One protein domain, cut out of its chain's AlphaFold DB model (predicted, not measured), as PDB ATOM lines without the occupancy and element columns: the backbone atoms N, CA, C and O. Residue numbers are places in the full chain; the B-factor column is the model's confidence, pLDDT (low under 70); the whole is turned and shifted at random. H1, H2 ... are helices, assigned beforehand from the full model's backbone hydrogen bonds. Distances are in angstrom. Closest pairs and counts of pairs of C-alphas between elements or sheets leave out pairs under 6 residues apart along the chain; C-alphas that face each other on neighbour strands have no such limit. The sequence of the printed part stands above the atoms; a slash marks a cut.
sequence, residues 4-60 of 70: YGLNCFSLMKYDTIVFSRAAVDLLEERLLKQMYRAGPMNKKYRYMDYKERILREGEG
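What this domain is: This is residues 4 to 60 of the 70 residues of an uncharacterized protein of Cylicostephanus goldi (UniProt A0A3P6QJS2). Three separate helices are strung along one stretched chain: residues 4 to 20, with the short H1 in them, make an open hook at one end, the longer H2 runs from it along the rod, and H3 lies at the far end beyond a long link. No two of these helices pack on each other, and there is no core. The printed part has 57 residues with three named helices, in the order H1, H2, H3, and no named strand; its class is all helix. It is extended, with a radius of gyration of the C-alphas of 19.7 A, and its C-alphas span 57 by 23 by 21 A.

How they stand to each other: Start at Tyr 4 and read on to H1, residues 8 to 13; a short link of 7 residues then leads to H2, residues 21 to 35. H1 and H2 are apart, with no C-alpha of the one within 8 A of the other. After H2 a long link of 11 residues leads to H3, residues 47 to 58, which is apart from both H1 and H2. Residues 7 to 22 stand free, and so do residues 28 to 60. In H1, H2 and H3 every O i to N i+4 pair is within hydrogen-bond range.

Where its parts are: Find C-alpha 8 at (125.336, 67.693, 108.963), where the six residues of H1 begin. Go on to C-alpha 21 at (121.871, 55.793, 124.465); from there H2 runs 21.5 A to C-alpha 35. H3 runs 16.1 A from C-alpha 47 to C-alpha 58 at (132.116, 107.144, 130.288).

The domain as a whole: The two C-alphas farthest apart are those of Asp 15 and Gly 60, at 57.8 A. The printed part has no cut. The mean pLDDT of the printed part is 79.9; look for values under 70 at residue 4, residues 39 to 49 and residues 58 to 60.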
ATOM      1  N   TYR A   4     132.011  60.212 116.272       67.50
ATOM      2  CA  TYR A   4     133.066  61.135 115.847       67.50
ATOM      3  C   TYR A   4     133.023  61.517 114.360       67.50
ATOM      4  O   TYR A   4     133.652  62.494 113.972       67.50
ATOM      5  N   GLY A   5     132.311  60.752 113.530       77.88
ATOM      6  CA  GLY A   5     132.135  61.020 112.101       77.88
ATOM      7  C   GLY A   5     130.792  61.660 111.759       77.88
ATOM      8  O   GLY A   5     130.462  61.763 110.581       77.88
ATOM      9  N   LEU A   6     129.993  62.039 112.763       83.75
ATOM     10  CA  LEU A   6     128.681  62.630 112.536       83.75
ATOM     11  C   LEU A   6     128.830  64.010 111.883       83.75
ATOM     12  O   LEU A   6     129.453  64.910 112.440       83.75
ATOM     13  N   ASN A   7     128.243  64.170 110.699       86.12
ATOM     14  CA  ASN A   7     128.273  65.403 109.919       86.12
ATOM     15  C   ASN A   7     126.843  65.801 109.529       86.12
ATOM     16  O   ASN A   7     126.029  64.937 109.196       86.12
ATOM     17  N   CYS A   8     126.567  67.104 109.487       85.81
ATOM     18  CA  CYS A   8     125.336  67.693 108.963       85.81
ATOM     19  C   CYS A   8     124.967  67.168 107.568       85.81
ATOM     20  O   CYS A   8     123.795  66.919 107.307       85.81
ATOM     21  N   PHE A   9     125.945  66.930 106.684       90.12
ATOM     22  CA  PHE A   9     125.669  66.352 105.362       90.12
ATOM     23  C   PHE A   9     125.029  64.964 105.464       90.12
ATOM     24  O   PHE A   9     124.048  64.665 104.792       90.12
ATOM     25  N   SER A  10     125.572  64.113 106.329       85.44
ATOM     26  CA  SER A  10     125.037  62.775 106.553       85.44
ATOM     27  C   SER A  10     123.687  62.832 107.260       85.44
ATOM     28  O   SER A  10     122.814  62.047 106.916       85.44
ATOM     29  N   LEU A  11     123.493  63.783 108.180       88.12
ATOM     30  CA  LEU A  11     122.204  64.000 108.838       88.12
ATOM     31  C   LEU A  11     121.097  64.382 107.842       88.12
ATOM     32  O   LEU A  11     119.973  63.925 107.982       88.12
ATOM     33  N   MET A  12     121.414  65.188 106.828       91.12
ATOM     34  CA  MET A  12     120.443  65.589 105.803       91.12
ATOM     35  C   MET A  12     120.245  64.541 104.700       91.12
ATOM     36  O   MET A  12     119.236  64.568 104.008       91.12
ATOM     37  N   LYS A  13     121.217  63.642 104.496       92.38
ATOM     38  CA  LYS A  13     121.174  62.636 103.424       92.38
ATOM     39  C   LYS A  13     120.240  61.462 103.730       92.38
ATOM     40  O   LYS A  13     119.745  60.837 102.798       92.38
ATOM     41  N   TYR A  14     120.081  61.104 105.000       91.62
ATOM     42  CA  TYR A  14     119.269  59.962 105.417       91.62
ATOM     43  C   TYR A  14     117.939  60.441 105.996       91.62
ATOM     44  O   TYR A  14     117.931  61.332 106.838       91.62
ATOM     45  N   ASP A  15     116.835  59.797 105.616       92.06
ATOM     46  CA  ASP A  15     115.493  60.165 106.095       92.06
ATOM     47  C   ASP A  15     115.280  59.862 107.583       92.06
ATOM     48  O   ASP A  15     114.435  60.455 108.250       92.06
ATOM     49  N   THR A  16     116.011  58.890 108.131       92.00
ATOM     50  CA  THR A  16     115.891  58.490 109.535       92.00
ATOM     51  C   THR A  16     117.246  58.110 110.101       92.00
ATOM     52  O   THR A  16     118.067  57.470 109.440       92.00
ATOM     53  N   ILE A  17     117.482  58.505 111.351       90.12
ATOM     54  CA  ILE A  17     118.765  58.358 112.030       90.12
ATOM     55  C   ILE A  17     118.508  57.753 113.396       90.12
ATOM     56  O   ILE A  17     117.639  58.206 114.136       90.12
ATOM     57  N   VAL A  18     119.272  56.717 113.724       91.38
ATOM     58  CA  VAL A  18     119.133  55.981 114.978       91.38
ATOM     59  C   VAL A  18     120.397  56.166 115.803       91.38
ATOM     60  O   VAL A  18     121.508  55.924 115.325       91.38
ATOM     61  N   PHE A  19     120.214  56.575 117.055       91.38
ATOM     62  CA  PHE A  19     121.282  56.746 118.032       91.38
ATOM     63  C   PHE A  19     121.148  55.719 119.154       91.38
ATOM     64  O   PHE A  19     120.046  55.421 119.611       91.38
ATOM     65  N   SER A  20     122.279  55.192 119.624       93.62
ATOM     66  CA  SER A  20     122.320  54.454 120.885       93.62
ATOM     67  C   SER A  20     122.309  55.428 122.064       93.62
ATOM     68  O   SER A  20     122.708  56.583 121.920       93.62
ATOM     69  N   ARG A  21     121.910  54.958 123.253       94.06
ATOM     70  CA  ARG A  21     121.871  55.793 124.465       94.06
ATOM     71  C   ARG A  21     123.214  56.485 124.739       94.06
ATOM     72  O   ARG A  21     123.266  57.703 124.809       94.06
ATOM     73  N   ALA A  22     124.300  55.714 124.745       93.31
ATOM     74  CA  ALA A  22     125.647  56.237 124.972       93.31
ATOM     75  C   ALA A  22     126.100  57.255 123.907       93.31
ATOM     76  O   ALA A  22     126.901  58.142 124.192       93.31
ATOM     77  N   ALA A  23     125.609  57.138 122.667       91.56
ATOM     78  CA  ALA A  23     125.919  58.104 121.618       91.56
ATOM     79  C   ALA A  23     125.244  59.459 121.866       91.56
ATOM     80  O   ALA A  23     125.847  60.488 121.570       91.56
ATOM     81  N   VAL A  24     124.024  59.456 122.412       92.62
ATOM     82  CA  VAL A  24     123.303  60.682 122.783       92.62
ATOM     83  C   VAL A  24     124.025  61.393 123.924       92.62
ATOM     84  O   VAL A  24     124.319  62.577 123.787       92.62
ATOM     85  N   ASP A  25     124.409  60.660 124.974       94.50
ATOM     86  CA  ASP A  25     125.096  61.233 126.140       94.50
ATOM     87  C   ASP A  25     126.408  61.946 125.730       94.50
ATOM     88  O   ASP A  25     126.685  63.074 126.142       94.50
ATOM     89  N   LEU A  26     127.191  61.334 124.829       92.56
ATOM     90  CA  LEU A  26     128.427  61.926 124.295       92.56
ATOM     91  C   LEU A  26     128.192  63.151 123.399       92.56
ATOM     92  O   LEU A  26     129.032  64.056 123.355       92.56
ATOM     93  N   LEU A  27     127.102  63.164 122.626       91.19
ATOM     94  CA  LEU A  27     126.753  64.304 121.776       91.19
ATOM     95  C   LEU A  27     126.326  65.500 122.625       91.19
ATOM     96  O   LEU A  27     126.788  66.615 122.375       91.19
ATOM     97  N   GLU A  28     125.498  65.258 123.638       92.62
ATOM     98  CA  GLU A  28     125.013  66.282 124.559       92.62
ATOM     99  C   GLU A  28     126.169  66.950 125.310       92.62
ATOM    100  O   GLU A  28     126.319  68.173 125.238       92.62
ATOM    101  N   GLU A  29     127.052  66.160 125.934       93.56
ATOM    102  CA  GLU A  29     128.213  66.684 126.665       93.56
ATOM    103  C   GLU A  29     129.058  67.614 125.782       93.56
ATOM    104  O   GLU A  29     129.476  68.697 126.199       93.56
ATOM    105  N   ARG A  30     129.293  67.223 124.525       88.12
ATOM    106  CA  ARG A  30     130.132  67.987 123.594       88.12
ATOM    107  C   ARG A  30     129.484  69.270 123.115       88.12
ATOM    108  O   ARG A  30     130.168  70.293 123.050       88.12
ATOM    109  N   LEU A  31     128.202  69.213 122.772       89.94
ATOM    110  CA  LEU A  31     127.457  70.388 122.334       89.94
ATOM    111  C   LEU A  31     127.413  71.423 123.455       89.94
ATOM    112  O   LEU A  31     127.816  72.565 123.237       89.94
ATOM    113  N   LEU A  32     127.052  71.006 124.671       91.38
ATOM    114  CA  LEU A  32     127.029  71.889 125.837       91.38
ATOM    115  C   LEU A  32     128.423  72.447 126.140       91.38
ATOM    116  O   LEU A  32     128.587  73.656 126.300       91.38
ATOM    117  N   LYS A  33     129.456  71.595 126.138       90.00
ATOM    118  CA  LYS A  33     130.839  72.025 126.376       90.00
ATOM    119  C   LYS A  33     131.315  73.055 125.361       90.00
ATOM    120  O   LYS A  33     132.093  73.925 125.734       90.00
ATOM    121  N   GLN A  34     130.894  72.958 124.100       85.25
ATOM    122  CA  GLN A  34     131.260  73.923 123.064       85.25
ATOM    123  C   GLN A  34     130.426  75.210 123.138       85.25
ATOM    124  O   GLN A  34     130.990  76.283 122.937       85.25
ATOM    125  N   MET A  35     129.135  75.121 123.471       84.06
ATOM    126  CA  MET A  35     128.252  76.284 123.646       84.06
ATOM    127  C   MET A  35     128.658  77.152 124.837       84.06
ATOM    128  O   MET A  35     128.707  78.373 124.722       84.06
ATOM    129  N   TYR A  36     128.988  76.523 125.964       85.94
ATOM    130  CA  TYR A  36     129.385  77.211 127.195       85.94
ATOM    131  C   TYR A  36     130.901  77.309 127.361       85.94
ATOM    132  O   TYR A  36     131.398  77.650 128.437       85.94
ATOM    133  N   ARG A  37     131.673  77.017 126.307       79.56
ATOM    134  CA  ARG A  37     133.119  77.209 126.355       79.56
ATOM    135  C   ARG A  37     133.400  78.701 126.477       79.56
ATOM    136  O   ARG A  37     133.057  79.468 125.579       79.56
ATOM    137  N   ALA A  38     134.101  79.102 127.538       71.12
ATOM    138  CA  ALA A  38     134.747  80.408 127.558       71.12
ATOM    139  C   ALA A  38     135.589  80.538 126.277       71.12
ATOM    140  O   ALA A  38     136.372  79.640 125.950       71.12
ATOM    141  N   GLY A  39     135.353  81.608 125.511       68.12
ATOM    142  CA  GLY A  39     135.989  81.810 124.211       68.12
ATOM    143  C   GLY A  39     137.519  81.721 124.290       68.12
ATOM    144  O   GLY A  39     138.097  81.817 125.376       68.12
ATOM    145  N   PRO A  40     138.211  81.533 123.154       69.81
ATOM    146  CA  PRO A  40     139.666  81.483 123.152       69.81
ATOM    147  C   PRO A  40     140.231  82.729 123.842       69.81
ATOM    148  O   PRO A  40     139.870  83.854 123.498       69.81
ATOM    149  N   MET A  41     141.147  82.521 124.796       56.03
ATOM    150  CA  MET A  41     141.829  83.612 125.506       56.03
ATOM    151  C   MET A  41     142.538  84.567 124.523       56.03
ATOM    152  O   MET A  41     142.649  85.761 124.778       56.03
ATOM    153  N   ASN A  42     142.897  84.049 123.342       60.34
ATOM    154  CA  ASN A  42     143.447  84.779 122.204       60.34
ATOM    155  C   ASN A  42     142.353  85.308 121.254       60.34
ATOM    156  O   ASN A  42     142.363  85.008 120.056       60.34
ATOM    157  N   LYS A  43     141.403  86.116 121.742       57.81
ATOM    158  CA  LYS A  43     140.629  86.988 120.839       57.81
ATOM    159  C   LYS A  43     141.605  88.018 120.256       57.81
ATOM    160  O   LYS A  43     141.994  88.956 120.946       57.81
ATOM    161  N   LYS A  44     141.994  87.852 118.985       56.59
ATOM    162  CA  LYS A  44     142.930  88.745 118.265       56.59
ATOM    163  C   LYS A  44     142.458  90.211 118.238       56.59
ATOM    164  O   LYS A  44     143.274  91.108 118.087       56.59
ATOM    165  N   TYR A  45     141.160  90.441 118.451       57.81
ATOM    166  CA  TYR A  45     140.549  91.761 118.555       57.81
ATOM    167  C   TYR A  45     139.541  91.778 119.710       57.81
ATOM    168  O   TYR A  45     138.362  91.489 119.530       57.81
ATOM    169  N   ARG A  46     140.000  92.135 120.915       61.06
ATOM    170  CA  ARG A  46     139.125  92.499 122.050       61.06
ATOM    171  C   ARG A  46     138.515  93.902 121.904       61.06
ATOM    172  O   ARG A  46     137.952  94.417 122.855       61.06
ATOM    173  N   TYR A  47     138.625  94.531 120.732       62.41
ATOM    174  CA  TYR A  47     138.176  95.906 120.515       62.41
ATOM    175  C   TYR A  47     136.707  96.115 120.894       62.41
ATOM    176  O   TYR A  47     136.412  97.102 121.546       62.41
ATOM    177  N   MET A  48     135.806  95.184 120.559       63.78
ATOM    178  CA  MET A  48     134.390  95.310 120.929       63.78
ATOM    179  C   MET A  48     134.186  95.206 122.444       63.78
ATOM    180  O   MET A  48     133.540  96.071 123.019       63.78
ATOM    181  N   ASP A  49     134.828  94.225 123.086       69.19
ATOM    182  CA  ASP A  49     134.772  94.028 124.540       69.19
ATOM    183  C   ASP A  49     135.362  95.245 125.300       69.19
ATOM    184  O   ASP A  49     134.845  95.652 126.338       69.19
ATOM    185  N   TYR A  50     136.440  95.857 124.785       70.19
ATOM    186  CA  TYR A  50     137.034  97.069 125.362       70.19
ATOM    187  C   TYR A  50     136.224  98.325 125.055       70.19
ATOM    188  O   TYR A  50     136.072  99.161 125.933       70.19
ATOM    189  N   LYS A  51     135.680  98.458 123.844       71.06
ATOM    190  CA  LYS A  51     134.823  99.582 123.458       71.06
ATOM    191  C   LYS A  51     133.573  99.625 124.328       71.06
ATOM    192  O   LYS A  51     133.223 100.687 124.819       71.06
ATOM    193  N   GLU A  52     132.930  98.483 124.537       74.62
ATOM    194  CA  GLU A  52     131.744  98.380 125.387       74.62
ATOM    195  C   GLU A  52     132.069  98.731 126.844       74.62
ATOM    196  O   GLU A  52     131.307  99.436 127.499       74.62
ATOM    197  N   ARG A  53     133.247  98.326 127.329       76.38
ATOM    198  CA  ARG A  53     133.724  98.695 128.664       76.38
ATOM    199  C   ARG A  53     134.044 100.190 128.799       76.38
ATOM    200  O   ARG A  53     133.618 100.786 129.775       76.38
ATOM    201  N   ILE A  54     134.735 100.785 127.827       74.88
ATOM    202  CA  ILE A  54     135.084 102.218 127.813       74.88
ATOM    203  C   ILE A  54     133.820 103.080 127.733       74.88
ATOM    204  O   ILE A  54     133.688 104.037 128.484       74.88
ATOM    205  N   LEU A  55     132.870 102.722 126.862       72.62
ATOM    206  CA  LEU A  55     131.599 103.442 126.746       72.62
ATOM    207  C   LEU A  55     130.813 103.398 128.062       72.62
ATOM    208  O   LEU A  55     130.292 104.417 128.487       72.62
ATOM    209  N   ARG A  56     130.800 102.246 128.739       74.94
ATOM    210  CA  ARG A  56     130.130 102.078 130.033       74.94
ATOM    211  C   ARG A  56     130.820 102.815 131.185       74.94
ATOM    212  O   ARG A  56     130.157 103.192 132.143       74.94
ATOM    213  N   GLU A  57     132.140 102.982 131.124       71.94
ATOM    214  CA  GLU A  57     132.901 103.787 132.088       71.94
ATOM    215  C   GLU A  57     132.634 105.296 131.879       71.94
ATOM    216  O   GLU A  57     132.532 106.024 132.861       71.94
ATOM    217  N   GLY A  58     132.415 105.744 130.634       64.94
ATOM    218  CA  GLY A  58     132.116 107.144 130.288       64.94
ATOM    219  C   GLY A  58     130.664 107.604 130.499       64.94
ATOM    220  O   GLY A  58     130.415 108.802 130.532       64.94
ATOM    221  N   GLU A  59     129.705 106.694 130.704       64.38
ATOM    222  CA  GLU A  59     128.285 107.028 130.954       64.38
ATOM    223  C   GLU A  59     128.047 107.844 132.248       64.38
ATOM    224  O   GLU A  59     126.945 108.346 132.464       64.38
ATOM    225  N   GLY A  60     129.052 107.969 133.125       62.03
ATOM    226  CA  GLY A  60     128.990 108.753 134.366       62.03
ATOM    227  C   GLY A  60     129.706 110.110 134.326       62.03
ATOM    228  O   GLY A  60     129.696 110.799 135.343       62.03
TER     229      GLY A  60